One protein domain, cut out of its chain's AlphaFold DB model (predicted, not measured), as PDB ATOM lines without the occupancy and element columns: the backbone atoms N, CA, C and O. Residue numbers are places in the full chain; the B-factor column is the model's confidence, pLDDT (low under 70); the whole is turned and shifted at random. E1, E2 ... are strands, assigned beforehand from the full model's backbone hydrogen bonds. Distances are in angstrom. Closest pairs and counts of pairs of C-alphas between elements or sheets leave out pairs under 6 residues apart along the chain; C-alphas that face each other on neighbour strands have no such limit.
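What this domain is: This is residues 463 to 654 of the 1043 residues of the protein "DctA-YdbH domain-containing protein" of Alphaproteobacteria bacterium (UniProt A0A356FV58). One large, twisted sheet is bent into an open trough, with E1 and E15 as its two free edges, so it does not close into a barrel. From E1 to E5 the strands lie side by side; beyond E5 the sheet forks to E6, E7 and E8, and the branches come together again through E12 and E14. The printed part has 192 residues, with no named helix and 15 named strands, E1 to E15 in chain order; the class is all strand, and the branched sheet is antiparallel. The whole is compact, with a radius of gyration of the C-alphas of 18.2 A and spans of 59 by 42 by 30 A.

Where its parts are: E1, residues 463 to 473, begins at C-alpha 463 (110.572, 82.175, 131.000) and is 33.0 A long; E2, 478 to 488, is 33.3 A. E3, 499 to 514, is 34.8 A and bends by 80 degrees at residue 508. E4, 517 to 532, is 35.1 A and bends by 102 degrees at 529; E5, 536 to 552, is 34.1 A and bends by 106 degrees at 539. Shorter strands follow: E6, 555 to 560; E7, 564 to 568; E8, 570 to 574; E9, 578 to 582; E10, 586 to 590; E11, 599 to 602. E12 is 605 to 613, and E13, 615 to 623, bends by 57 degrees at 618. E14, 627 to 644, is 34.8 A and bends by 101 degrees at 635. E15, 647 to 654, ends at C-alpha 654 (104.997, 116.240, 124.327).

How they stand to each other: E1 to E6 form a meander, each strand the antiparallel neighbour of the one before; E13, E14 and E15 form another. Edge strand E1 pairs with E2 at N 466 and O 485, 2.8 A. E4 lies on one side of E5, with N 524 and O 545 at 2.8 A. On the other side of E5 lie E6 beside residues 547 to 552, E7 beside 539 to 545 and E8 beside 536 to 539. N 550 and O 557 of E5 and E6 are 2.9 A apart. E6 neighbours E11, E7 neighbours E10, and E8 neighbours E9. E10 and E11 lie on one side of E12, and E14 on the other, with N 608 and O 641 at 2.8 A. E13 is the neighbour of both E9 and E14. Edge strand E15 pairs with E14 at N 642 and O 651, 2.8 A.

The domain as a whole: The farthest C-alphas, of Glu 475 and Ile 625, are 61.2 A apart. The printed part has no cut and no long link. Mean pLDDT of the printed part is 88.8; residues 515 and 648 are under 70.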
ATOM      1  N   GLN A 463     111.862  81.632 131.441       86.12
ATOM      2  CA  GLN A 463     110.572  82.175 131.000       86.12
ATOM      3  C   GLN A 463     109.548  81.109 130.602       86.12
ATOM      4  O   GLN A 463     109.882  80.061 130.057       86.12
ATOM      5  N   THR A 464     108.270  81.431 130.790       90.38
ATOM      6  CA  THR A 464     107.146  80.756 130.128       90.38
ATOM      7  C   THR A 464     106.445  81.759 129.219       90.38
ATOM      8  O   THR A 464     106.181  82.892 129.618       90.38
ATOM      9  N   LEU A 465     106.157  81.352 127.990       91.94
ATOM     10  CA  LEU A 465     105.500  82.145 126.961       91.94
ATOM     11  C   LEU A 465     104.450  81.274 126.266       91.94
ATOM     12  O   LEU A 465     104.804  80.247 125.691       91.94
ATOM     13  N   THR A 466     103.189  81.692 126.272       93.50
ATOM     14  CA  THR A 466     102.148  81.115 125.411       93.50
ATOM     15  C   THR A 466     101.651  82.151 124.411       93.50
ATOM     16  O   THR A 466     101.571  83.345 124.716       93.50
ATOM     17  N   LEU A 467     101.337  81.684 123.207       93.81
ATOM     18  CA  LEU A 467     100.737  82.446 122.124       93.81
ATOM     19  C   LEU A 467      99.658  81.578 121.473       93.81
ATOM     20  O   LEU A 467      99.979  80.646 120.740       93.81
ATOM     21  N   ASP A 468      98.400  81.917 121.724       93.88
ATOM     22  CA  ASP A 468      97.245  81.311 121.068       93.88
ATOM     23  C   ASP A 468      96.701  82.297 120.031       93.88
ATOM     24  O   ASP A 468      96.543  83.490 120.308       93.88
ATOM     25  N   GLY A 469      96.415  81.818 118.828       93.31
ATOM     26  CA  GLY A 469      95.964  82.614 117.699       93.31
ATOM     27  C   GLY A 469      94.861  81.904 116.930       93.31
ATOM     28  O   GLY A 469      94.987  80.734 116.585       93.31
ATOM     29  N   GLU A 470      93.785  82.618 116.633       93.44
ATOM     30  CA  GLU A 470      92.642  82.121 115.875       93.44
ATOM     31  C   GLU A 470      92.212  83.164 114.837       93.44
ATOM     32  O   GLU A 470      92.058  84.350 115.137       93.44
ATOM     33  N   VAL A 471      92.010  82.708 113.604       90.25
ATOM     34  CA  VAL A 471      91.515  83.471 112.462       90.25
ATOM     35  C   VAL A 471      90.288  82.749 111.915       90.25
ATOM     36  O   VAL A 471      90.398  81.673 111.318       90.25
ATOM     37  N   VAL A 472      89.113  83.352 112.110       87.00
ATOM     38  CA  VAL A 472      87.828  82.822 111.631       87.00
ATOM     39  C   VAL A 472      87.304  83.721 110.508       87.00
ATOM     40  O   VAL A 472      86.853  84.835 110.783       87.00
ATOM     41  N   PRO A 473      87.345  83.282 109.243       83.75
ATOM     42  CA  PRO A 473      86.841  84.054 108.111       83.75
ATOM     43  C   PRO A 473      85.323  84.251 108.205       83.75
ATOM     44  O   PRO A 473      84.617  83.478 108.851       83.75
ATOM     45  N   GLN A 474      84.825  85.327 107.603       82.88
ATOM     46  CA  GLN A 474      83.418  85.743 107.608       82.88
ATOM     47  C   GLN A 474      82.957  86.016 106.165       82.88
ATOM     48  O   GLN A 474      83.775  86.037 105.250       82.88
ATOM     49  N   GLU A 475      81.664  86.295 105.945       75.44
ATOM     50  CA  GLU A 475      81.156  86.708 104.618       75.44
ATOM     51  C   GLU A 475      81.895  87.934 104.048       75.44
ATOM     52  O   GLU A 475      81.992  88.104 102.832       75.44
ATOM     53  N   LYS A 476      82.417  88.798 104.931       73.38
ATOM     54  CA  LYS A 476      83.291  89.928 104.603       73.38
ATOM     55  C   LYS A 476      84.416  90.017 105.633       73.38
ATOM     56  O   LYS A 476      84.168  90.327 106.797       73.38
ATOM     57  N   GLY A 477      85.648  89.766 105.194       82.75
ATOM     58  CA  GLY A 477      86.833  89.826 106.052       82.75
ATOM     59  C   GLY A 477      86.974  88.628 106.995       82.75
ATOM     60  O   GLY A 477      86.477  87.536 106.717       82.75
ATOM     61  N   PHE A 478      87.674  88.820 108.110       87.31
ATOM     62  CA  PHE A 478      87.924  87.771 109.101       87.31
ATOM     63  C   PHE A 478      87.914  88.294 110.541       87.31
ATOM     64  O   PHE A 478      88.255  89.440 110.820       87.31
ATOM     65  N   ASN A 479      87.529  87.437 111.478       90.44
ATOM     66  CA  ASN A 479      87.722  87.657 112.904       90.44
ATOM     67  C   ASN A 479      89.126  87.178 113.293       90.44
ATOM     68  O   ASN A 479      89.578  86.144 112.806       90.44
ATOM     69  N   LEU A 480      89.784  87.913 114.183       91.81
ATOM     70  CA  LEU A 480      91.101  87.599 114.736       91.81
ATOM     71  C   LEU A 480      90.988  87.532 116.261       91.81
ATOM     72  O   LEU A 480      90.406  88.425 116.877       91.81
ATOM     73  N   SER A 481      91.581  86.519 116.880       94.44
ATOM     74  CA  SER A 481      91.862  86.489 118.314       94.44
ATOM     75  C   SER A 481      93.320  86.095 118.505       94.44
ATOM     76  O   SER A 481      93.759  85.087 117.968       94.44
ATOM     77  N   LEU A 482      94.075  86.897 119.247       94.62
ATOM     78  CA  LEU A 482      95.440  86.606 119.670       94.62
ATOM     79  C   LEU A 482      95.489  86.723 121.189       94.62
ATOM     80  O   LEU A 482      95.017  87.718 121.742       94.62
ATOM     81  N   LYS A 483      96.071  85.738 121.865       95.00
ATOM     82  CA  LYS A 483      96.301  85.728 123.311       95.00
ATOM     83  C   LYS A 483      97.758  85.400 123.565       95.00
ATOM     84  O   LYS A 483      98.225  84.312 123.254       95.00
ATOM     85  N   LEU A 484      98.465  86.356 124.137       94.19
ATOM     86  CA  LEU A 484      99.837  86.232 124.593       94.19
ATOM     87  C   LEU A 484      99.822  86.153 126.122       94.19
ATOM     88  O   LEU A 484      99.127  86.938 126.767       94.19
ATOM     89  N   ASN A 485     100.610  85.264 126.710       93.38
ATOM     90  CA  ASN A 485     100.906  85.288 128.142       93.38
ATOM     91  C   ASN A 485     102.398  85.035 128.341       93.38
ATOM     92  O   ASN A 485     102.920  84.042 127.835       93.38
ATOM     93  N   ARG A 486     103.096  85.925 129.050       93.25
ATOM     94  CA  ARG A 486     104.535  85.795 129.314       93.25
ATOM     95  C   ARG A 486     104.858  85.996 130.787       93.25
ATOM     96  O   ARG A 486     104.481  87.004 131.376       93.25
ATOM     97  N   SER A 487     105.624  85.081 131.360       90.56
ATOM     98  CA  SER A 487     106.118  85.130 132.736       90.56
ATOM     99  C   SER A 487     107.585  84.706 132.811       90.56
ATOM    100  O   SER A 487     108.116  84.102 131.879       90.56
ATOM    101  N   PHE A 488     108.244  85.049 133.918       86.31
ATOM    102  CA  PHE A 488     109.637  84.708 134.206       86.31
ATOM    103  C   PHE A 488     109.751  84.116 135.613       86.31
ATOM    104  O   PHE A 488     108.957  84.480 136.485       86.31
ATOM    105  N   GLU A 489     110.719  83.223 135.829       81.81
ATOM    106  CA  GLU A 489     110.975  82.635 137.154       81.81
ATOM    107  C   GLU A 489     111.752  83.610 138.063       81.81
ATOM    108  O   GLU A 489     111.315  83.868 139.187       81.81
ATOM    109  N   ASP A 490     112.827  84.242 137.566       77.62
ATOM    110  CA  ASP A 490     113.477  85.390 138.225       77.62
ATOM    111  C   ASP A 490     112.939  86.722 137.661       77.62
ATOM    112  O   ASP A 490     112.759  86.912 136.458       77.62
ATOM    113  N   LYS A 491     112.724  87.698 138.548       73.88
ATOM    114  CA  LYS A 491     112.364  89.077 138.190       73.88
ATOM    115  C   LYS A 491     113.480  89.814 137.449       73.88
ATOM    116  O   LYS A 491     113.171  90.747 136.716       73.88
ATOM    117  N   LYS A 492     114.745  89.426 137.629       76.00
ATOM    118  CA  LYS A 492     115.882  90.002 136.889       76.00
ATOM    119  C   LYS A 492     115.811  89.662 135.405       76.00
ATOM    120  O   LYS A 492     115.994  90.534 134.565       76.00
ATOM    121  N   ASP A 493     115.437  88.427 135.075       74.88
ATOM    122  CA  ASP A 493     115.289  87.996 133.683       74.88
ATOM    123  C   ASP A 493     114.137  88.707 132.963       74.88
ATOM    124  O   ASP A 493     114.143  88.778 131.735       74.88
ATOM    125  N   ALA A 494     113.178  89.262 133.709       74.81
ATOM    126  CA  ALA A 494     112.089  90.088 133.197       74.81
ATOM    127  C   ALA A 494     112.468  91.562 132.946       74.81
ATOM    128  O   ALA A 494     111.666  92.298 132.366       74.81
ATOM    129  N   GLU A 495     113.641  92.033 133.381       71.81
ATOM    130  CA  GLU A 495     113.996  93.452 133.289       71.81
ATOM    131  C   GLU A 495     114.067  93.918 131.822       71.81
ATOM    132  O   GLU A 495     114.664  93.269 130.961       71.81
ATOM    133  N   GLY A 496     113.371  95.018 131.510       71.44
ATOM    134  CA  GLY A 496     113.236  95.540 130.145       71.44
ATOM    135  C   GLY A 496     112.344  94.716 129.201       71.44
ATOM    136  O   GLY A 496     112.175  95.109 128.047       71.44
ATOM    137  N   LYS A 497     111.743  93.605 129.650       82.38
ATOM    138  CA  LYS A 497     110.903  92.714 128.825       82.38
ATOM    139  C   LYS A 497     109.433  92.815 129.228       82.38
ATOM    140  O   LYS A 497     109.113  93.012 130.394       82.38
ATOM    141  N   ILE A 498     108.527  92.645 128.262       84.00
ATOM    142  CA  ILE A 498     107.082  92.625 128.533       84.00
ATOM    143  C   ILE A 498     106.710  91.335 129.280       84.00
ATOM    144  O   ILE A 498     107.057  90.241 128.834       84.00
ATOM    145  N   VAL A 499     105.978  91.476 130.383       89.31
ATOM    146  CA  VAL A 499     105.457  90.408 131.250       89.31
ATOM    147  C   VAL A 499     103.955  90.590 131.436       89.31
ATOM    148  O   VAL A 499     103.499  91.715 131.642       89.31
ATOM    149  N   GLY A 500     103.210  89.488 131.438       91.56
ATOM    150  CA  GLY A 500     101.777  89.437 131.706       91.56
ATOM    151  C   GLY A 500     100.951  88.924 130.530       91.56
ATOM    152  O   GLY A 500     101.489  88.349 129.580       91.56
ATOM    153  N   ASP A 501      99.638  89.123 130.617       93.62
ATOM    154  CA  ASP A 501      98.668  88.721 129.602       93.62
ATOM    155  C   ASP A 501      98.368  89.864 128.624       93.62
ATOM    156  O   ASP A 501      98.253  91.021 129.015       93.62
ATOM    157  N   LEU A 502      98.205  89.548 127.341       94.62
ATOM    158  CA  LEU A 502      97.779  90.487 126.306       94.62
ATOM    159  C   LEU A 502      96.848  89.766 125.334       94.62
ATOM    160  O   LEU A 502      97.258  88.854 124.625       94.62
ATOM    161  N   THR A 503      95.594  90.195 125.279       95.94
ATOM    162  CA  THR A 503      94.606  89.721 124.305       95.94
ATOM    163  C   THR A 503      94.345  90.807 123.268       95.94
ATOM    164  O   THR A 503      94.092  91.956 123.634       95.94
ATOM    165  N   ILE A 504      94.378  90.449 121.986       95.19
ATOM    166  CA  ILE A 504      94.019  91.305 120.851       95.19
ATOM    167  C   ILE A 504      92.898  90.605 120.085       95.19
ATOM    168  O   ILE A 504      93.079  89.509 119.565       95.19
ATOM    169  N   GLU A 505      91.733  91.236 120.007       95.00
ATOM    170  CA  GLU A 505      90.586  90.764 119.231       95.00
ATOM    171  C   GLU A 505      90.308  91.727 118.075       95.00
ATOM    172  O   GLU A 505      90.354  92.944 118.259       95.00
ATOM    173  N   ALA A 506      89.943  91.201 116.908       92.88
ATOM    174  CA  ALA A 506      89.341  91.970 115.825       92.88
ATOM    175  C   ALA A 506      88.113  91.242 115.273       92.88
ATOM    176  O   ALA A 506      88.087  90.011 115.220       92.88
ATOM    177  N   LYS A 507      87.094  91.995 114.852       90.06
ATOM    178  CA  LYS A 507      85.879  91.440 114.235       90.06
ATOM    179  C   LYS A 507      85.639  92.055 112.868       90.06
ATOM    180  O   LYS A 507      85.647  93.274 112.769       90.06
ATOM    181  N   ASN A 508      85.376  91.234 111.853       87.62
ATOM    182  CA  ASN A 508      85.207  91.677 110.462       87.62
ATOM    183  C   ASN A 508      86.388  92.549 109.981       87.62
ATOM    184  O   ASN A 508      86.196  93.640 109.449       87.62
ATOM    185  N   LEU A 509      87.621  92.091 110.215       86.81
ATOM    186  CA  LEU A 509      88.835  92.731 109.716       86.81
ATOM    187  C   LEU A 509      88.852  92.607 108.184       86.81
ATOM    188  O   LEU A 509      88.887  91.504 107.638       86.81
ATOM    189  N   GLU A 510      88.785  93.744 107.494       86.44
ATOM    190  CA  GLU A 510      88.772  93.826 106.029       86.44
ATOM    191  C   GLU A 510      90.198  94.059 105.518       86.44
ATOM    192  O   GLU A 510      90.856  94.999 105.962       86.44
ATOM    193  N   MET A 511      90.671  93.259 104.557       83.81
ATOM    194  CA  MET A 511      91.935  93.489 103.841       83.81
ATOM    195  C   MET A 511      91.739  93.317 102.337       83.81
ATOM    196  O   MET A 511      90.954  92.480 101.892       83.81
ATOM    197  N   SER A 512      92.464  94.107 101.550       82.62
ATOM    198  CA  SER A 512      92.406  94.113 100.088       82.62
ATOM    199  C   SER A 512      93.756  94.509  99.481       82.62
ATOM    200  O   SER A 512      94.501  95.279 100.083       82.62
ATOM    201  N   GLY A 513      94.075  93.998  98.288       80.94
ATOM    202  CA  GLY A 513      95.327  94.290  97.579       80.94
ATOM    203  C   GLY A 513      96.257  93.078  97.457       80.94
ATOM    204  O   GLY A 513      95.808  91.935  97.484       80.94
ATOM    205  N   LYS A 514      97.554  93.339  97.271       76.62
ATOM    206  CA  LYS A 514      98.630  92.336  97.151       76.62
ATOM    207  C   LYS A 514      99.619  92.499  98.306       76.62
ATOM    208  O   LYS A 514      99.691  93.572  98.884       76.62
ATOM    209  N   VAL A 515     100.453  91.494  98.578       68.56
ATOM    210  CA  VAL A 515     101.457  91.537  99.670       68.56
ATOM    211  C   VAL A 515     102.363  92.784  99.614       68.56
ATOM    212  O   VAL A 515     102.658  93.367 100.647       68.56
ATOM    213  N   GLN A 516     102.734  93.241  98.412       74.50
ATOM    214  CA  GLN A 516     103.542  94.453  98.195       74.50
ATOM    215  C   GLN A 516     102.768  95.765  98.427       74.50
ATOM    216  O   GLN A 516     103.361  96.781  98.779       74.50
ATOM    217  N   LYS A 517     101.445  95.758  98.212       86.12
ATOM    218  CA  LYS A 517     100.574  96.932  98.340       86.12
ATOM    219  C   LYS A 517      99.157  96.525  98.731       86.12
ATOM    220  O   LYS A 517      98.396  96.022  97.895       86.12
ATOM    221  N   PHE A 518      98.803  96.751  99.992       87.06
ATOM    222  CA  PHE A 518      97.517  96.359 100.568       87.06
ATOM    223  C   PHE A 518      96.955  97.425 101.505       87.06
ATOM    224  O   PHE A 518      97.682  98.219 102.097       87.06
ATOM    225  N   SER A 519      95.633  97.425 101.629       92.19
ATOM    226  CA  SER A 519      94.870  98.358 102.449       92.19
ATOM    227  C   SER A 519      93.764  97.612 103.193       92.19
ATOM    228  O   SER A 519      93.207  96.634 102.674       92.19
ATOM    229  N   GLY A 520      93.448  98.041 104.413       91.12
ATOM    230  CA  GLY A 520      92.472  97.354 105.252       91.12
ATOM    231  C   GLY A 520      91.946  98.156 106.438       91.12
ATOM    232  O   GLY A 520      92.523  99.167 106.837       91.12
ATOM    233  N   LYS A 521      90.850  97.665 107.023       92.00
ATOM    234  CA  LYS A 521      90.254  98.194 108.256       92.00
ATOM    235  C   LYS A 521      90.472  97.219 109.401       92.00
ATOM    236  O   LYS A 521      90.063  96.061 109.321       92.00
ATOM    237  N   LEU A 522      91.073  97.711 110.478       91.25
ATOM    238  CA  LEU A 522      91.408  96.952 111.676       91.25
ATOM    239  C   LEU A 522      90.615  97.503 112.874       91.25
ATOM    240  O   LEU A 522      91.079  98.426 113.549       91.25
ATOM    241  N   PRO A 523      89.414  96.964 113.143       92.00
ATOM    242  CA  PRO A 523      88.693  97.198 114.388       92.00
ATOM    243  C   PRO A 523      89.316  96.338 115.497       92.00
ATOM    244  O   PRO A 523      88.936  95.183 115.682       92.00
ATOM    245  N   LEU A 524      90.307  96.881 116.206       93.38
ATOM    246  CA  LEU A 524      91.065  96.186 117.247       93.38
ATOM    247  C   LEU A 524      90.515  96.489 118.645       93.38
ATOM    248  O   LEU A 524      90.279  97.642 119.015       93.38
ATOM    249  N   LYS A 525      90.415  95.453 119.470       95.38
ATOM    250  CA  LYS A 525      90.170  95.528 120.909       95.38
ATOM    251  C   LYS A 525      91.339  94.857 121.624       95.38
ATOM    252  O   LYS A 525      91.555  93.662 121.465       95.38
ATOM    253  N   ILE A 526      92.080  95.627 122.414       95.56
ATOM    254  CA  ILE A 526      93.256  95.158 123.153       95.56
ATOM    255  C   ILE A 526      92.916  95.158 124.642       95.56
ATOM    256  O   ILE A 526      92.449  96.169 125.171       95.56
ATOM    257  N   THR A 527      93.143  94.045 125.333       96.56
ATOM    258  CA  THR A 527      92.898  93.930 126.776       96.56
ATOM    259  C   THR A 527      94.007  93.170 127.485       96.56
ATOM    260  O   THR A 527      94.493  92.172 126.960       96.56
ATOM    261  N   ALA A 528      94.350  93.598 128.697       95.94
ATOM    262  CA  ALA A 528      95.295  92.910 129.570       95.94
ATOM    263  C   ALA A 528      94.883  93.034 131.038       95.94
ATOM    264  O   ALA A 528      94.512  94.118 131.496       95.94
ATOM    265  N   SER A 529      94.989  91.950 131.795       94.62
ATOM    266  CA  SER A 529      94.746  91.923 133.239       94.62
ATOM    267  C   SER A 529      95.903  92.592 133.981       94.62
ATOM    268  O   SER A 529      95.669  93.422 134.865       94.62
ATOM    269  N   SER A 530      97.140  92.302 133.572       92.50
ATOM    270  CA  SER A 530      98.359  92.955 134.049       92.50
ATOM    271  C   SER A 530      99.435  92.952 132.962       92.50
ATOM    272  O   SER A 530      99.730  91.903 132.409       92.50
ATOM    273  N   LEU A 531     100.082  94.094 132.719       92.19
ATOM    274  CA  LEU A 531     101.267  94.223 131.862       92.19
ATOM    275  C   LEU A 531     102.394  94.913 132.621       92.19
ATOM    276  O   LEU A 531     102.158  95.933 133.264       92.19
ATOM    277  N   SER A 532     103.622  94.413 132.515       88.94
ATOM    278  CA  SER A 532     104.803  95.057 133.094       88.94
ATOM    279  C   SER A 532     106.013  95.022 132.165       88.94
ATOM    280  O   SER A 532     106.136  94.119 131.348       88.94
ATOM    281  N   SER A 533     106.907  95.999 132.319       81.44
ATOM    282  CA  SER A 533     108.246  96.058 131.711       81.44
ATOM    283  C   SER A 533     109.361  96.205 132.762       81.44
ATOM    284  O   SER A 533     110.423  96.769 132.496       81.44
ATOM    285  N   GLY A 534     109.088  95.792 134.007       79.50
ATOM    286  CA  GLY A 534     109.922  96.057 135.186       79.50
ATOM    287  C   GLY A 534     109.744  97.484 135.716       79.50
ATOM    288  O   GLY A 534     109.267  97.686 136.835       79.50
ATOM    289  N   ASN A 535     110.047  98.487 134.888       82.25
ATOM    290  CA  ASN A 535     109.914  99.901 135.264       82.25
ATOM    291  C   ASN A 535     108.490 100.448 135.107       82.25
ATOM    292  O   ASN A 535     108.159 101.459 135.720       82.25
ATOM    293  N   VAL A 536     107.626  99.780 134.342       88.44
ATOM    294  CA  VAL A 536     106.195 100.101 134.256       88.44
ATOM    295  C   VAL A 536     105.368  98.881 134.656       88.44
ATOM    296  O   VAL A 536     105.756  97.745 134.382       88.44
ATOM    297  N   LEU A 537     104.225  99.108 135.297       91.19
ATOM    298  CA  LEU A 537     103.157  98.138 135.543       91.19
ATOM    299  C   LEU A 537     101.819  98.810 135.206       91.19
ATOM    300  O   LEU A 537     101.577  99.924 135.659       91.19
ATOM    301  N   ILE A 538     100.946  98.148 134.452       93.38
ATOM    302  CA  ILE A 538      99.594  98.609 134.098       93.38
ATOM    303  C   ILE A 538      98.617  97.479 134.420       93.38
ATOM    304  O   ILE A 538      98.849  96.337 134.026       93.38
ATOM    305  N   GLN A 539      97.521  97.781 135.117       94.31
ATOM    306  CA  GLN A 539      96.500  96.795 135.485       94.31
ATOM    307  C   GLN A 539      95.164  97.080 134.796       94.31
ATOM    308  O   GLN A 539      94.696  98.221 134.766       94.31
ATOM    309  N   GLN A 540      94.513  96.019 134.315       94.38
ATOM    310  CA  GLN A 540      93.211  96.053 133.636       94.38
ATOM    311  C   GLN A 540      93.172  97.017 132.435       94.38
ATOM    312  O   GLN A 540      92.230  97.803 132.293       94.38
ATOM    313  N   LEU A 541      94.195  96.964 131.576       96.00
ATOM    314  CA  LEU A 541      94.239  97.730 130.332       96.00
ATOM    315  C   LEU A 541      93.085  97.309 129.412       96.00
ATOM    316  O   LEU A 541      92.843  96.119 129.195       96.00
ATOM    317  N   LYS A 542      92.400  98.298 128.840       96.06
ATOM    318  CA  LYS A 542      91.361  98.153 127.821       96.06
ATOM    319  C   LYS A 542      91.537  99.251 126.778       96.06
ATOM    320  O   LYS A 542      91.488 100.434 127.109       96.06
ATOM    321  N   VAL A 543      91.705  98.857 125.524       95.56
ATOM    322  CA  VAL A 543      91.779  99.750 124.364       95.56
ATOM    323  C   VAL A 543      90.806  99.247 123.308       95.56
ATOM    324  O   VAL A 543      90.707  98.041 123.081       95.56
ATOM    325  N   ALA A 544      90.099 100.158 122.652       93.31
ATOM    326  CA  ALA A 544      89.302  99.859 121.467       93.31
ATOM    327  C   ALA A 544      89.612 100.900 120.392       93.31
ATOM    328  O   ALA A 544      89.593 102.097 120.673       93.31
ATOM    329  N   THR A 545      89.920 100.461 119.177       93.94
ATOM    330  CA  THR A 545      90.337 101.337 118.082       93.94
ATOM    331  C   THR A 545      89.863 100.811 116.738       93.94
ATOM    332  O   THR A 545      89.794  99.606 116.526       93.94
ATOM    333  N   ASN A 546      89.553 101.725 115.824       92.44
ATOM    334  CA  ASN A 546      89.280 101.417 114.429       92.44
ATOM    335  C   ASN A 546      90.367 102.100 113.606       92.44
ATOM    336  O   ASN A 546      90.388 103.331 113.522       92.44
ATOM    337  N   LEU A 547      91.273 101.313 113.033       93.94
ATOM    338  CA  LEU A 547      92.368 101.810 112.208       93.94
ATOM    339  C   LEU A 547      92.078 101.553 110.728       93.94
ATOM    340  O   LEU A 547      91.639 100.464 110.365       93.94
ATOM    341  N   GLN A 548      92.369 102.531 109.879       94.31
ATOM    342  CA  GLN A 548      92.641 102.304 108.462       94.31
ATOM    343  C   GLN A 548      94.146 102.078 108.325       94.31
ATOM    344  O   GLN A 548      94.926 102.876 108.841       94.31
ATOM    345  N   MET A 549      94.547 101.006 107.658       94.38
ATOM    346  CA  MET A 549      95.941 100.671 107.384       94.38
ATOM    347  C   MET A 549      96.170 100.698 105.880       94.38
ATOM    348  O   MET A 549      95.401 100.086 105.140       94.38
ATOM    349  N   ASP A 550      97.244 101.352 105.450       94.38
ATOM    350  CA  ASP A 550      97.697 101.400 104.062       94.38
ATOM    351  C   ASP A 550      99.195 101.077 104.022       94.38
ATOM    352  O   ASP A 550     100.004 101.812 104.593       94.38
ATOM    353  N   CYS A 551      99.561  99.977 103.363       92.00
ATOM    354  CA  CYS A 551     100.934  99.492 103.241       92.00
ATOM    355  C   CYS A 551     101.394  99.484 101.777       92.00
ATOM    356  O   CYS A 551     100.653  99.044 100.895       92.00
ATOM    357  N   GLU A 552     102.624  99.932 101.533       90.62
ATOM    358  CA  GLU A 552     103.298  99.939 100.230       90.62
ATOM    359  C   GLU A 552     104.803  99.726 100.455       90.62
ATOM    360  O   GLU A 552     105.403 100.420 101.274       90.62
ATOM    361  N   ASP A 553     105.387  98.721  99.796       83.44
ATOM    362  CA  ASP A 553     106.815  98.359  99.874       83.44
ATOM    363  C   ASP A 553     107.355  98.278 101.318       83.44
ATOM    364  O   ASP A 553     108.322  98.932 101.704       83.44
ATOM    365  N   ALA A 554     106.663  97.479 102.142       76.50
ATOM    366  CA  ALA A 554     106.892  97.273 103.581       76.50
ATOM    367  C   ALA A 554     106.737  98.514 104.491       76.50
ATOM    368  O   ALA A 554     106.830  98.385 105.716       76.50
ATOM    369  N   LYS A 555     106.415  99.693 103.945       89.25
ATOM    370  CA  LYS A 555     106.065 100.886 104.729       89.25
ATOM    371  C   LYS A 555     104.565 100.919 104.967       89.25
ATOM    372  O   LYS A 555     103.788 100.956 104.015       89.25
ATOM    373  N   CYS A 556     104.146 100.929 106.229       93.00
ATOM    374  CA  CYS A 556     102.732 100.961 106.599       93.00
ATOM    375  C   CYS A 556     102.379 102.259 107.324       93.00
ATOM    376  O   CYS A 556     103.122 102.749 108.179       93.00
ATOM    377  N   ARG A 557     101.207 102.798 106.993       95.25
ATOM    378  CA  ARG A 557     100.596 103.968 107.625       95.25
ATOM    379  C   ARG A 557      99.268 103.560 108.237       95.25
ATOM    380  O   ARG A 557      98.492 102.845 107.607       95.25
ATOM    381  N   PHE A 558      99.012 104.018 109.453       95.56
ATOM    382  CA  PHE A 558      97.821 103.683 110.220       95.56
ATOM    383  C   PHE A 558      97.109 104.968 110.636       95.56
ATOM    384  O   PHE A 558      97.661 105.771 111.387       95.56
ATOM    385  N   LYS A 559      95.864 105.151 110.196       95.50
ATOM    386  CA  LYS A 559      95.006 106.282 110.567       95.50
ATOM    387  C   LYS A 559      93.926 105.840 111.538       95.50
ATOM    388  O   LYS A 559      93.234 104.855 111.292       95.50
ATOM    389  N   LEU A 560      93.730 106.605 112.608       95.31
ATOM    390  CA  LEU A 560      92.550 106.472 113.462       95.31
ATOM    391  C   LEU A 560      91.302 106.910 112.681       95.31
ATOM    392  O   LEU A 560      91.246 108.024 112.170       95.31
ATOM    393  N   LEU A 561      90.288 106.047 112.612       92.81
ATOM    394  CA  LEU A 561      88.981 106.367 112.018       92.81
ATOM    395  C   LEU A 561      88.001 106.972 113.036       92.81
ATOM    396  O   LEU A 561      87.016 107.599 112.661       92.81
ATOM    397  N   ALA A 562      88.260 106.774 114.329       93.38
ATOM    398  CA  ALA A 562      87.481 107.310 115.438       93.38
ATOM    399  C   ALA A 562      88.386 107.505 116.671       93.38
ATOM    400  O   ALA A 562      89.431 106.856 116.752       93.38
ATOM    401  N   PRO A 563      88.007 108.349 117.651       93.75
ATOM    402  CA  PRO A 563      88.760 108.492 118.894       93.75
ATOM    403  C   PRO A 563      88.907 107.162 119.644       93.75
ATOM    404  O   PRO A 563      87.905 106.555 120.023       93.75
ATOM    405  N   MET A 564      90.148 106.753 119.902       94.94
ATOM    406  CA  MET A 564      90.520 105.528 120.613       94.94
ATOM    407  C   MET A 564      90.508 105.768 122.133       94.94
ATOM    408  O   MET A 564      91.398 106.461 122.641       94.94
ATOM    409  N   PRO A 565      89.535 105.229 122.894       93.44
ATOM    410  CA  PRO A 565      89.627 105.182 124.347       93.44
ATOM    411  C   PRO A 565      90.709 104.191 124.796       93.44
ATOM    412  O   PRO A 565      90.727 103.033 124.378       93.44
ATOM    413  N   VAL A 566      91.563 104.651 125.705       93.38
ATOM    414  CA  VAL A 566      92.538 103.864 126.463       93.38
ATOM    415  C   VAL A 566      92.155 103.981 127.933       93.38
ATOM    416  O   VAL A 566      92.133 105.084 128.477       93.38
ATOM    417  N   ALA A 567      91.835 102.863 128.580       93.44
ATOM    418  CA  ALA A 567      91.462 102.823 129.990       93.44
ATOM    419  C   ALA A 567      92.293 101.788 130.754       93.44
ATOM    420  O   ALA A 567      92.572 100.709 130.237       93.44
ATOM    421  N   PHE A 568      92.664 102.100 131.994       93.75
ATOM    422  CA  PHE A 568      93.343 101.181 132.912       93.75
ATOM    423  C   PHE A 568      92.932 101.478 134.357       93.75
ATOM    424  O   PHE A 568      92.626 102.620 134.696       93.75
ATOM    425  N   ASN A 569      92.902 100.458 135.218       92.62
ATOM    426  CA  ASN A 569      92.472 100.611 136.613       92.62
ATOM    427  C   ASN A 569      93.570 101.212 137.502       92.62
ATOM    428  O   ASN A 569      93.288 102.008 138.394       92.62
ATOM    429  N   SER A 570      94.818 100.813 137.267       91.44
ATOM    430  CA  SER A 570      95.984 101.354 137.959       91.44
ATOM    431  C   SER A 570      97.212 101.306 137.054       91.44
ATOM    432  O   SER A 570      97.268 100.521 136.100       91.44
ATOM    433  N   ALA A 571      98.199 102.142 137.358       92.88
ATOM    434  CA  ALA A 571      99.522 102.049 136.764       92.88
ATOM    435  C   ALA A 571     100.601 102.464 137.771       92.88
ATOM    436  O   ALA A 571     100.376 103.338 138.610       92.88
ATOM    437  N   ILE A 572     101.780 101.857 137.677       91.38
ATOM    438  CA  ILE A 572     102.980 102.233 138.427       91.38
ATOM    439  C   ILE A 572     104.092 102.500 137.417       91.38
ATOM    440  O   ILE A 572     104.345 101.667 136.551       91.38
ATOM    441  N   VAL A 573     104.756 103.646 137.539       89.88
ATOM    442  CA  VAL A 573     105.930 104.017 136.741       89.88
ATOM    443  C   VAL A 573     107.085 104.295 137.695       89.88
ATOM    444  O   VAL A 573     107.040 105.243 138.478       89.88
ATOM    445  N   ASN A 574     108.112 103.455 137.644       85.62
ATOM    446  CA  ASN A 574     109.342 103.562 138.416       85.62
ATOM    447  C   ASN A 574     110.361 104.378 137.610       85.62
ATOM    448  O   ASN A 574     111.023 103.853 136.717       85.62
ATOM    449  N   GLY A 575     110.477 105.671 137.907       82.12
ATOM    450  CA  GLY A 575     111.605 106.487 137.464       82.12
ATOM    451  C   GLY A 575     112.807 106.336 138.401       82.12
ATOM    452  O   GLY A 575     112.686 105.835 139.517       82.12
ATOM    453  N   ARG A 576     113.974 106.838 137.974       81.44
ATOM    454  CA  ARG A 576     115.250 106.712 138.708       81.44
ATOM    455  C   ARG A 576     115.226 107.287 140.134       81.44
ATOM    456  O   ARG A 576     115.904 106.757 141.007       81.44
ATOM    457  N   PHE A 577     114.455 108.353 140.363       83.19
ATOM    458  CA  PHE A 577     114.335 109.019 141.673       83.19
ATOM    459  C   PHE A 577     112.907 109.066 142.219       83.19
ATOM    460  O   PHE A 577     112.729 109.273 143.413       83.19
ATOM    461  N   ARG A 578     111.892 108.892 141.360       85.62
ATOM    462  CA  ARG A 578     110.473 108.999 141.719       85.62
ATOM    463  C   ARG A 578     109.670 107.847 141.139       85.62
ATOM    464  O   ARG A 578     109.795 107.527 139.960       85.62
ATOM    465  N   GLN A 579     108.790 107.297 141.958       89.69
ATOM    466  CA  GLN A 579     107.770 106.331 141.588       89.69
ATOM    467  C   GLN A 579     106.416 107.046 141.493       89.69
ATOM    468  O   GLN A 579     105.965 107.669 142.451       89.69
ATOM    469  N   PHE A 580     105.743 106.933 140.352       90.81
ATOM    470  CA  PHE A 580     104.406 107.480 140.123       90.81
ATOM    471  C   PHE A 580     103.384 106.347 140.183       90.81
ATOM    472  O   PHE A 580     103.563 105.326 139.521       90.81
ATOM    473  N   LYS A 581     102.315 106.506 140.967       91.56
ATOM    474  CA  LYS A 581     101.244 105.510 141.116       91.56
ATOM    475  C   LYS A 581      99.884 106.121 140.824       91.56
ATOM    476  O   LYS A 581      99.427 106.994 141.555       91.56
ATOM    477  N   PHE A 582      99.228 105.616 139.792       90.38
ATOM    478  CA  PHE A 582      97.850 105.917 139.429       90.38
ATOM    479  C   PHE A 582      96.960 104.853 140.081       90.38
ATOM    480  O   PHE A 582      97.122 103.671 139.785       90.38
ATOM    481  N   PHE A 583      96.068 105.249 140.993       78.56
ATOM    482  CA  PHE A 583      95.263 104.319 141.815       78.56
ATOM    483  C   PHE A 583      93.750 104.385 141.561       78.56
ATOM    484  O   PHE A 583      92.982 103.679 142.213       78.56
ATOM    485  N   GLN A 584      93.315 105.257 140.658       82.81
ATOM    486  CA  GLN A 584      91.930 105.356 140.209       82.81
ATOM    487  C   GLN A 584      91.874 104.988 138.726       82.81
ATOM    488  O   GLN A 584      92.856 105.255 138.027       82.81
ATOM    489  N   PRO A 585      90.747 104.443 138.230       85.38
ATOM    490  CA  PRO A 585      90.565 104.185 136.811       85.38
ATOM    491  C   PRO A 585      90.833 105.439 135.976       85.38
ATOM    492  O   PRO A 585      90.075 106.407 136.025       85.38
ATOM    493  N   VAL A 586      91.915 105.416 135.202       88.94
ATOM    494  CA  VAL A 586      92.262 106.489 134.270       88.94
ATOM    495  C   VAL A 586      91.666 106.129 132.920       88.94
ATOM    496  O   VAL A 586      91.791 104.996 132.455       88.94
ATOM    497  N   THR A 587      91.017 107.098 132.280       89.56
ATOM    498  CA  THR A 587      90.597 107.004 130.879       89.56
ATOM    499  C   THR A 587      91.212 108.162 130.110       89.56
ATOM    500  O   THR A 587      91.155 109.306 130.552       89.56
ATOM    501  N   VAL A 588      91.797 107.862 128.957       91.25
ATOM    502  CA  VAL A 588      92.414 108.819 128.034       91.25
ATOM    503  C   VAL A 588      91.831 108.564 126.652       91.25
ATOM    504  O   VAL A 588      91.546 107.416 126.306       91.25
ATOM    505  N   ARG A 589      91.633 109.606 125.845       92.38
ATOM    506  CA  ARG A 589      91.204 109.451 124.449       92.38
ATOM    507  C   ARG A 589      92.318 109.913 123.526       92.38
ATOM    508  O   ARG A 589      92.759 111.054 123.642       92.38
ATOM    509  N   VAL A 590      92.745 109.044 122.613       94.62
ATOM    510  CA  VAL A 590      93.600 109.426 121.482       94.62
ATOM    511  C   VAL A 590      92.682 109.777 120.318       94.62
ATOM    512  O   VAL A 590      91.928 108.928 119.843       94.62
ATOM    513  N   ASN A 591      92.687 111.034 119.890       94.25
ATOM    514  CA  ASN A 591      91.853 111.504 118.787       94.25
ATOM    515  C   ASN A 591      92.585 111.326 117.448       94.25
ATOM    516  O   ASN A 591      93.814 111.383 117.424       94.25
ATOM    517  N   PRO A 592      91.863 111.131 116.333       93.81
ATOM    518  CA  PRO A 592      92.473 111.174 115.009       93.81
ATOM    519  C   PRO A 592      93.039 112.569 114.707       93.81
ATOM    520  O   PRO A 592      92.387 113.577 114.983       93.81
ATOM    521  N   ASP A 593      94.230 112.619 114.109       92.44
ATOM    522  CA  ASP A 593      94.799 113.836 113.522       92.44
ATOM    523  C   ASP A 593      94.483 113.851 112.009       92.44
ATOM    524  O   ASP A 593      94.672 112.834 111.341       92.44
ATOM    525  N   PRO A 594      93.958 114.950 111.436       89.56
ATOM    526  CA  PRO A 594      93.676 115.023 110.002       89.56
ATOM    527  C   PRO A 594      94.930 115.219 109.130       89.56
ATOM    528  O   PRO A 594      94.835 115.069 107.911       89.56
ATOM    529  N   LYS A 595      96.077 115.594 109.714       92.50
ATOM    530  CA  LYS A 595      97.329 115.903 108.999       92.50
ATOM    531  C   LYS A 595      98.387 114.809 109.126       92.50
ATOM    532  O   LYS A 595      99.247 114.712 108.256       92.50
ATOM    533  N   GLU A 596      98.330 114.010 110.185       93.38
ATOM    534  CA  GLU A 596      99.342 113.007 110.523       93.38
ATOM    535  C   GLU A 596      98.718 111.628 110.755       93.38
ATOM    536  O   GLU A 596      97.617 111.498 111.290       93.38
ATOM    537  N   ASP A 597      99.446 110.580 110.373       94.94
ATOM    538  CA  ASP A 597      99.063 109.203 110.668       94.94
ATOM    539  C   ASP A 597      99.288 108.894 112.159       94.94
ATOM    540  O   ASP A 597     100.274 109.321 112.754       94.94
ATOM    541  N   PHE A 598      98.393 108.112 112.768       95.62
ATOM    542  CA  PHE A 598      98.501 107.694 114.174       95.62
ATOM    543  C   PHE A 598      99.758 106.850 114.429       95.62
ATOM    544  O   PHE A 598     100.385 106.978 115.480       95.62
ATOM    545  N   LEU A 599     100.118 105.994 113.470       96.12
ATOM    546  CA  LEU A 599     101.351 105.211 113.471       96.12
ATOM    547  C   LEU A 599     101.899 105.123 112.041       96.12
ATOM    548  O   LEU A 599     101.149 104.878 111.096       96.12
ATOM    549  N   THR A 600     103.214 105.261 111.892       95.44
ATOM    550  CA  THR A 600     103.954 104.901 110.674       95.44
ATOM    551  C   THR A 600     105.066 103.907 110.991       95.44
ATOM    552  O   THR A 600     105.674 103.973 112.065       95.44
ATOM    553  N   THR A 601     105.329 102.985 110.063       92.69
ATOM    554  CA  THR A 601     106.370 101.956 110.203       92.69
ATOM    555  C   THR A 601     107.281 101.913 108.982       92.69
ATOM    556  O   THR A 601     106.787 101.865 107.855       92.69
ATOM    557  N   ASP A 602     108.595 101.882 109.200       87.50
ATOM    558  CA  ASP A 602     109.613 101.807 108.139       87.50
ATOM    559  C   ASP A 602     110.867 101.097 108.675       87.50
ATOM    560  O   ASP A 602     111.429 101.532 109.678       87.50
ATOM    561  N   GLY A 603     111.274  99.966 108.086       72.50
ATOM    562  CA  GLY A 603     112.488  99.230 108.491       72.50
ATOM    563  C   GLY A 603     112.582  98.833 109.979       72.50
ATOM    564  O   GLY A 603     113.676  98.656 110.505       72.50
ATOM    565  N   GLY A 604     111.450  98.742 110.688       77.62
ATOM    566  CA  GLY A 604     111.390  98.506 112.139       77.62
ATOM    567  C   GLY A 604     111.362  99.768 113.014       77.62
ATOM    568  O   GLY A 604     111.117  99.659 114.217       77.62
ATOM    569  N   ALA A 605     111.538 100.964 112.449       87.31
ATOM    570  CA  ALA A 605     111.213 102.214 113.132       87.31
ATOM    571  C   ALA A 605     109.688 102.376 113.239       87.31
ATOM    572  O   ALA A 605     108.966 102.165 112.263       87.31
ATOM    573  N   LEU A 606     109.209 102.771 114.419       92.94
ATOM    574  CA  LEU A 606     107.813 103.087 114.717       92.94
ATOM    575  C   LEU A 606     107.722 104.557 115.136       92.94
ATOM    576  O   LEU A 606     108.378 104.960 116.102       92.94
ATOM    577  N   ASN A 607     106.889 105.344 114.455       94.94
ATOM    578  CA  ASN A 607     106.571 106.714 114.865       94.94
ATOM    579  C   ASN A 607     105.078 106.811 115.174       94.94
ATOM    580  O   ASN A 607     104.259 106.545 114.297       94.94
ATOM    581  N   PHE A 608     104.731 107.214 116.394       96.12
ATOM    582  CA  PHE A 608     103.358 107.412 116.848       96.12
ATOM    583  C   PHE A 608     103.041 108.902 116.975       96.12
ATOM    584  O   PHE A 608     103.794 109.625 117.631       96.12
ATOM    585  N   THR A 609     101.889 109.325 116.452       96.69
ATOM    586  CA  THR A 609     101.277 110.631 116.736       96.69
ATOM    587  C   THR A 609     100.051 110.422 117.619       96.69
ATOM    588  O   THR A 609      99.109 109.717 117.256       96.69
ATOM    589  N   LEU A 610     100.048 111.049 118.799       95.44
ATOM    590  CA  LEU A 610      99.056 110.820 119.851       95.44
ATOM    591  C   LEU A 610      98.431 112.147 120.331       95.44
ATOM    592  O   LEU A 610      98.907 112.735 121.305       95.44
ATOM    593  N   PRO A 611      97.354 112.636 119.687       94.31
ATOM    594  CA  PRO A 611      96.562 113.765 120.176       94.31
ATOM    595  C   PRO A 611      95.672 113.309 121.344       94.31
ATOM    596  O   PRO A 611      94.659 112.638 121.144       94.31
ATOM    597  N   LEU A 612      96.045 113.650 122.576       92.38
ATOM    598  CA  LEU A 612      95.379 113.208 123.804       92.38
ATOM    599  C   LEU A 612      94.332 114.223 124.294       92.38
ATOM    600  O   LEU A 612      94.565 115.437 124.321       92.38
ATOM    601  N   SER A 613      93.187 113.721 124.758       89.44
ATOM    602  CA  SER A 613      92.166 114.515 125.453       89.44
ATOM    603  C   SER A 613      91.507 113.762 126.610       89.44
ATOM    604  O   SER A 613      91.520 112.527 126.671       89.44
ATOM    605  N   GLY A 614      90.916 114.521 127.540       82.88
ATOM    606  CA  GLY A 614      90.158 113.977 128.668       82.88
ATOM    607  C   GLY A 614      91.013 113.308 129.744       82.88
ATOM    608  O   GLY A 614      90.466 112.581 130.567       82.88
ATOM    609  N   PHE A 615      92.331 113.535 129.760       87.25
ATOM    610  CA  PHE A 615      93.196 112.983 130.799       87.25
ATOM    611  C   PHE A 615      92.863 113.655 132.133       87.25
ATOM    612  O   PHE A 615      93.010 114.865 132.291       87.25
ATOM    613  N   THR A 616      92.408 112.881 133.112       88.00
ATOM    614  CA  THR A 616      92.250 113.321 134.502       88.00
ATOM    615  C   THR A 616      92.673 112.177 135.405       88.00
ATOM    616  O   THR A 616      92.233 111.044 135.220       88.00
ATOM    617  N   ALA A 617      93.554 112.461 136.359       87.25
ATOM    618  CA  ALA A 617      94.150 111.455 137.222       87.25
ATOM    619  C   ALA A 617      94.420 112.004 138.624       87.25
ATOM    620  O   ALA A 617      94.903 113.125 138.793       87.25
ATOM    621  N   GLN A 618      94.185 111.166 139.633       87.75
ATOM    622  CA  GLN A 618      94.835 111.301 140.933       87.75
ATOM    623  C   GLN A 618      95.992 110.307 140.983       87.75
ATOM    624  O   GLN A 618      95.793 109.102 140.799       87.75
ATOM    625  N   LEU A 619      97.195 110.814 141.230       89.19
ATOM    626  CA  LEU A 619      98.398 110.005 141.370       89.19
ATOM    627  C   LEU A 619      99.083 110.270 142.707       89.19
ATOM    628  O   LEU A 619      98.950 111.343 143.290       89.19
ATOM    629  N   PHE A 620      99.841 109.290 143.184       90.56
ATOM    630  CA  PHE A 620     100.820 109.488 144.243       90.56
ATOM    631  C   PHE A 620     102.207 109.496 143.615       90.56
ATOM    632  O   PHE A 620     102.583 108.551 142.920       90.56
ATOM    633  N   MET A 621     102.963 110.554 143.882       88.50
ATOM    634  CA  MET A 621     104.408 110.577 143.707       88.50
ATOM    635  C   MET A 621     105.031 110.076 145.006       88.50
ATOM    636  O   MET A 621     104.694 110.574 146.081       88.50
ATOM    637  N   ALA A 622     105.917 109.098 144.902       84.56
ATOM    638  CA  ALA A 622     106.700 108.567 146.003       84.56
ATOM    639  C   ALA A 622     108.182 108.669 145.646       84.56
ATOM    640  O   ALA A 622     108.592 108.203 144.581       84.56
ATOM    641  N   ASP A 623     108.985 109.256 146.521       80.06
ATOM    642  CA  ASP A 623     110.442 109.225 146.428       80.06
ATOM    643  C   ASP A 623     111.076 108.890 147.784       80.06
ATOM    644  O   ASP A 623     110.391 108.475 148.719       80.06
ATOM    645  N   GLN A 624     112.404 108.974 147.866       71.94
ATOM    646  CA  GLN A 624     113.156 108.606 149.071       71.94
ATOM    647  C   GLN A 624     112.945 109.590 150.238       71.94
ATOM    648  O   GLN A 624     113.344 109.283 151.360       71.94
ATOM    649  N   ILE A 625     112.358 110.768 149.987       75.00
ATOM    650  CA  ILE A 625     112.260 111.867 150.958       75.00
ATOM    651  C   ILE A 625     110.798 112.191 151.286       75.00
ATOM    652  O   ILE A 625     110.461 112.374 152.456       75.00
ATOM    653  N   GLU A 626     109.916 112.258 150.287       77.62
ATOM    654  CA  GLU A 626     108.519 112.651 150.476       77.62
ATOM    655  C   GLU A 626     107.548 111.823 149.615       77.62
ATOM    656  O   GLU A 626     107.831 111.419 148.489       77.62
ATOM    657  N   ASN A 627     106.341 111.608 150.145       84.31
ATOM    658  CA  ASN A 627     105.212 111.068 149.392       84.31
ATOM    659  C   ASN A 627     104.159 112.171 149.226       84.31
ATOM    660  O   ASN A 627     103.711 112.747 150.219       84.31
ATOM    661  N   ARG A 628     103.730 112.451 147.991       86.81
ATOM    662  CA  ARG A 628     102.731 113.486 147.675       86.81
ATOM    663  C   ARG A 628     101.606 112.937 146.810       86.81
ATOM    664  O   ARG A 628     101.858 112.314 145.783       86.81
ATOM    665  N   GLN A 629     100.365 113.233 147.184       91.00
ATOM    666  CA  GLN A 629      99.209 113.036 146.313       91.00
ATOM    667  C   GLN A 629      99.035 114.269 145.414       91.00
ATOM    668  O   GLN A 629      99.072 115.400 145.898       91.00
ATOM    669  N   VAL A 630      98.843 114.037 144.116       91.31
ATOM    670  CA  VAL A 630      98.700 115.062 143.079       91.31
ATOM    671  C   VAL A 630      97.438 114.787 142.265       91.31
ATOM    672  O   VAL A 630      97.216 113.666 141.804       91.31
ATOM    673  N   GLY A 631      96.617 115.815 142.069       91.44
ATOM    674  CA  GLY A 631      95.552 115.833 141.071       91.44
ATOM    675  C   GLY A 631      96.041 116.511 139.793       91.44
ATOM    676  O   GLY A 631      96.505 117.650 139.849       91.44
ATOM    677  N   LEU A 632      95.913 115.824 138.660       90.38
ATOM    678  CA  LEU A 632      96.222 116.335 137.326       90.38
ATOM    679  C   LEU A 632      94.982 116.260 136.431       90.38
ATOM    680  O   LEU A 632      94.288 115.243 136.415       90.38
ATOM    681  N   ALA A 633      94.760 117.290 135.622       90.69
ATOM    682  CA  ALA A 633      93.896 117.210 134.445       90.69
ATOM    683  C   ALA A 633      94.606 117.852 133.252       90.69
ATOM    684  O   ALA A 633      95.229 118.898 133.415       90.69
ATOM    685  N   MET A 634      94.543 117.230 132.073       87.81
ATOM    686  CA  MET A 634      95.236 117.679 130.861       87.81
ATOM    687  C   MET A 634      94.340 117.524 129.629       87.81
ATOM    688  O   MET A 634      93.752 116.469 129.385       87.81
ATOM    689  N   ASN A 635      94.259 118.592 128.843       85.19
ATOM    690  CA  ASN A 635      93.526 118.689 127.586       85.19
ATOM    691  C   ASN A 635      94.399 119.349 126.512       85.19
ATOM    692  O   ASN A 635      95.456 119.913 126.809       85.19
ATOM    693  N   ALA A 636      93.941 119.270 125.256       86.19
ATOM    694  CA  ALA A 636      94.644 119.806 124.087       86.19
ATOM    695  C   ALA A 636      96.133 119.419 124.097       86.19
ATOM    696  O   ALA A 636      97.016 120.277 124.050       86.19
ATOM    697  N   SER A 637      96.403 118.124 124.280       92.38
ATOM    698  CA  SER A 637      97.758 117.591 124.387       92.38
ATOM    699  C   SER A 637      98.111 116.792 123.136       92.38
ATOM    700  O   SER A 637      97.249 116.128 122.567       92.38
ATOM    701  N   LYS A 638      99.367 116.838 122.699       94.56
ATOM    702  CA  LYS A 638      99.876 116.060 121.565       94.56
ATOM    703  C   LYS A 638     101.240 115.495 121.932       94.56
ATOM    704  O   LYS A 638     102.079 116.221 122.459       94.56
ATOM    705  N   MET A 639     101.432 114.202 121.701       95.75
ATOM    706  CA  MET A 639     102.688 113.501 121.948       95.75
ATOM    707  C   MET A 639     103.152 112.822 120.664       95.75
ATOM    708  O   MET A 639     102.365 112.113 120.034       95.75
ATOM    709  N   HIS A 640     104.419 113.000 120.311       96.75
ATOM    710  CA  HIS A 640     105.088 112.208 119.286       96.75
ATOM    711  C   HIS A 640     106.034 111.232 119.978       96.75
ATOM    712  O   HIS A 640     106.792 111.627 120.861       96.75
ATOM    713  N   VAL A 641     106.001 109.957 119.591       95.56
ATOM    714  CA  VAL A 641     106.905 108.930 120.132       95.56
ATOM    715  C   VAL A 641     107.583 108.208 118.983       95.56
ATOM    716  O   VAL A 641     106.911 107.666 118.109       95.56
ATOM    717  N   LYS A 642     108.911 108.167 119.006       93.75
ATOM    718  CA  LYS A 642     109.749 107.410 118.080       93.75
ATOM    719  C   LYS A 642     110.444 106.292 118.840       93.75
ATOM    720  O   LYS A 642     111.001 106.517 119.912       93.75
ATOM    721  N   THR A 643     110.417 105.089 118.289       91.06
ATOM    722  CA  THR A 643     111.138 103.920 118.812       91.06
ATOM    723  C   THR A 643     111.478 102.976 117.658       91.06
ATOM    724  O   THR A 643     111.034 103.189 116.530       91.06
ATOM    725  N   ASN A 644     112.286 101.951 117.898       83.75
ATOM    726  CA  ASN A 644     112.643 100.952 116.894       83.75
ATOM    727  C   ASN A 644     112.497  99.560 117.514       83.75
ATOM    728  O   ASN A 644     113.028  99.315 118.590       83.75
ATOM    729  N   VAL A 645     111.792  98.641 116.849       77.81
ATOM    730  CA  VAL A 645     111.461  97.316 117.415       77.81
ATOM    731  C   VAL A 645     112.681  96.448 117.744       77.81
ATOM    732  O   VAL A 645     112.561  95.513 118.532       77.81
ATOM    733  N   PHE A 646     113.849  96.764 117.180       74.25
ATOM    734  CA  PHE A 646     115.113  96.060 117.403       74.25
ATOM    735  C   PHE A 646     116.008  96.722 118.467       74.25
ATOM    736  O   PHE A 646     117.035  96.156 118.831       74.25
ATOM    737  N   SER A 647     115.649  97.901 118.991       73.25
ATOM    738  CA  SER A 647     116.448  98.608 120.004       73.25
ATOM    739  C   SER A 647     115.574  99.202 121.107       73.25
ATOM    740  O   SER A 647     114.588  99.871 120.825       73.25
ATOM    741  N   ALA A 648     115.972  99.068 122.373       65.50
ATOM    742  CA  ALA A 648     115.198  99.575 123.515       65.50
ATOM    743  C   ALA A 648     115.120 101.121 123.627       65.50
ATOM    744  O   ALA A 648     114.633 101.651 124.627       65.50
ATOM    745  N   GLY A 649     115.629 101.856 122.633       79.31
ATOM    746  CA  GLY A 649     115.625 103.314 122.604       79.31
ATOM    747  C   GLY A 649     114.254 103.903 122.271       79.31
ATOM    748  O   GLY A 649     113.506 103.388 121.434       79.31
ATOM    749  N   TYR A 650     113.955 105.038 122.894       87.75
ATOM    750  CA  TYR A 650     112.817 105.879 122.545       87.75
ATOM    751  C   TYR A 650     113.214 107.355 122.594       87.75
ATOM    752  O   TYR A 650     114.111 107.748 123.342       87.75
ATOM    753  N   SER A 651     112.529 108.177 121.808       94.19
ATOM    754  CA  SER A 651     112.609 109.635 121.871       94.19
ATOM    755  C   SER A 651     111.308 110.269 121.399       94.19
ATOM    756  O   SER A 651     110.448 109.593 120.833       94.19
ATOM    757  N   GLY A 652     111.130 111.559 121.654       96.00
ATOM    758  CA  GLY A 652     109.917 112.248 121.246       96.00
ATOM    759  C   GLY A 652     109.734 113.610 121.885       96.00
ATOM    760  O   GLY A 652     110.633 114.162 122.528       96.00
ATOM    761  N   ASP A 653     108.533 114.133 121.700       97.00
ATOM    762  CA  ASP A 653     108.088 115.393 122.267       97.00
ATOM    763  C   ASP A 653     106.641 115.296 122.755       97.00
ATOM    764  O   ASP A 653     105.869 114.421 122.356       97.00
ATOM    765  N   PHE A 654     106.298 116.171 123.692       95.62
ATOM    766  CA  PHE A 654     104.997 116.240 124.327       95.62
ATOM    767  C   PHE A 654     104.629 117.692 124.611       95.62
ATOM    768  O   PHE A 654     105.304 118.375 125.383       95.62
TER     769      PHE A 654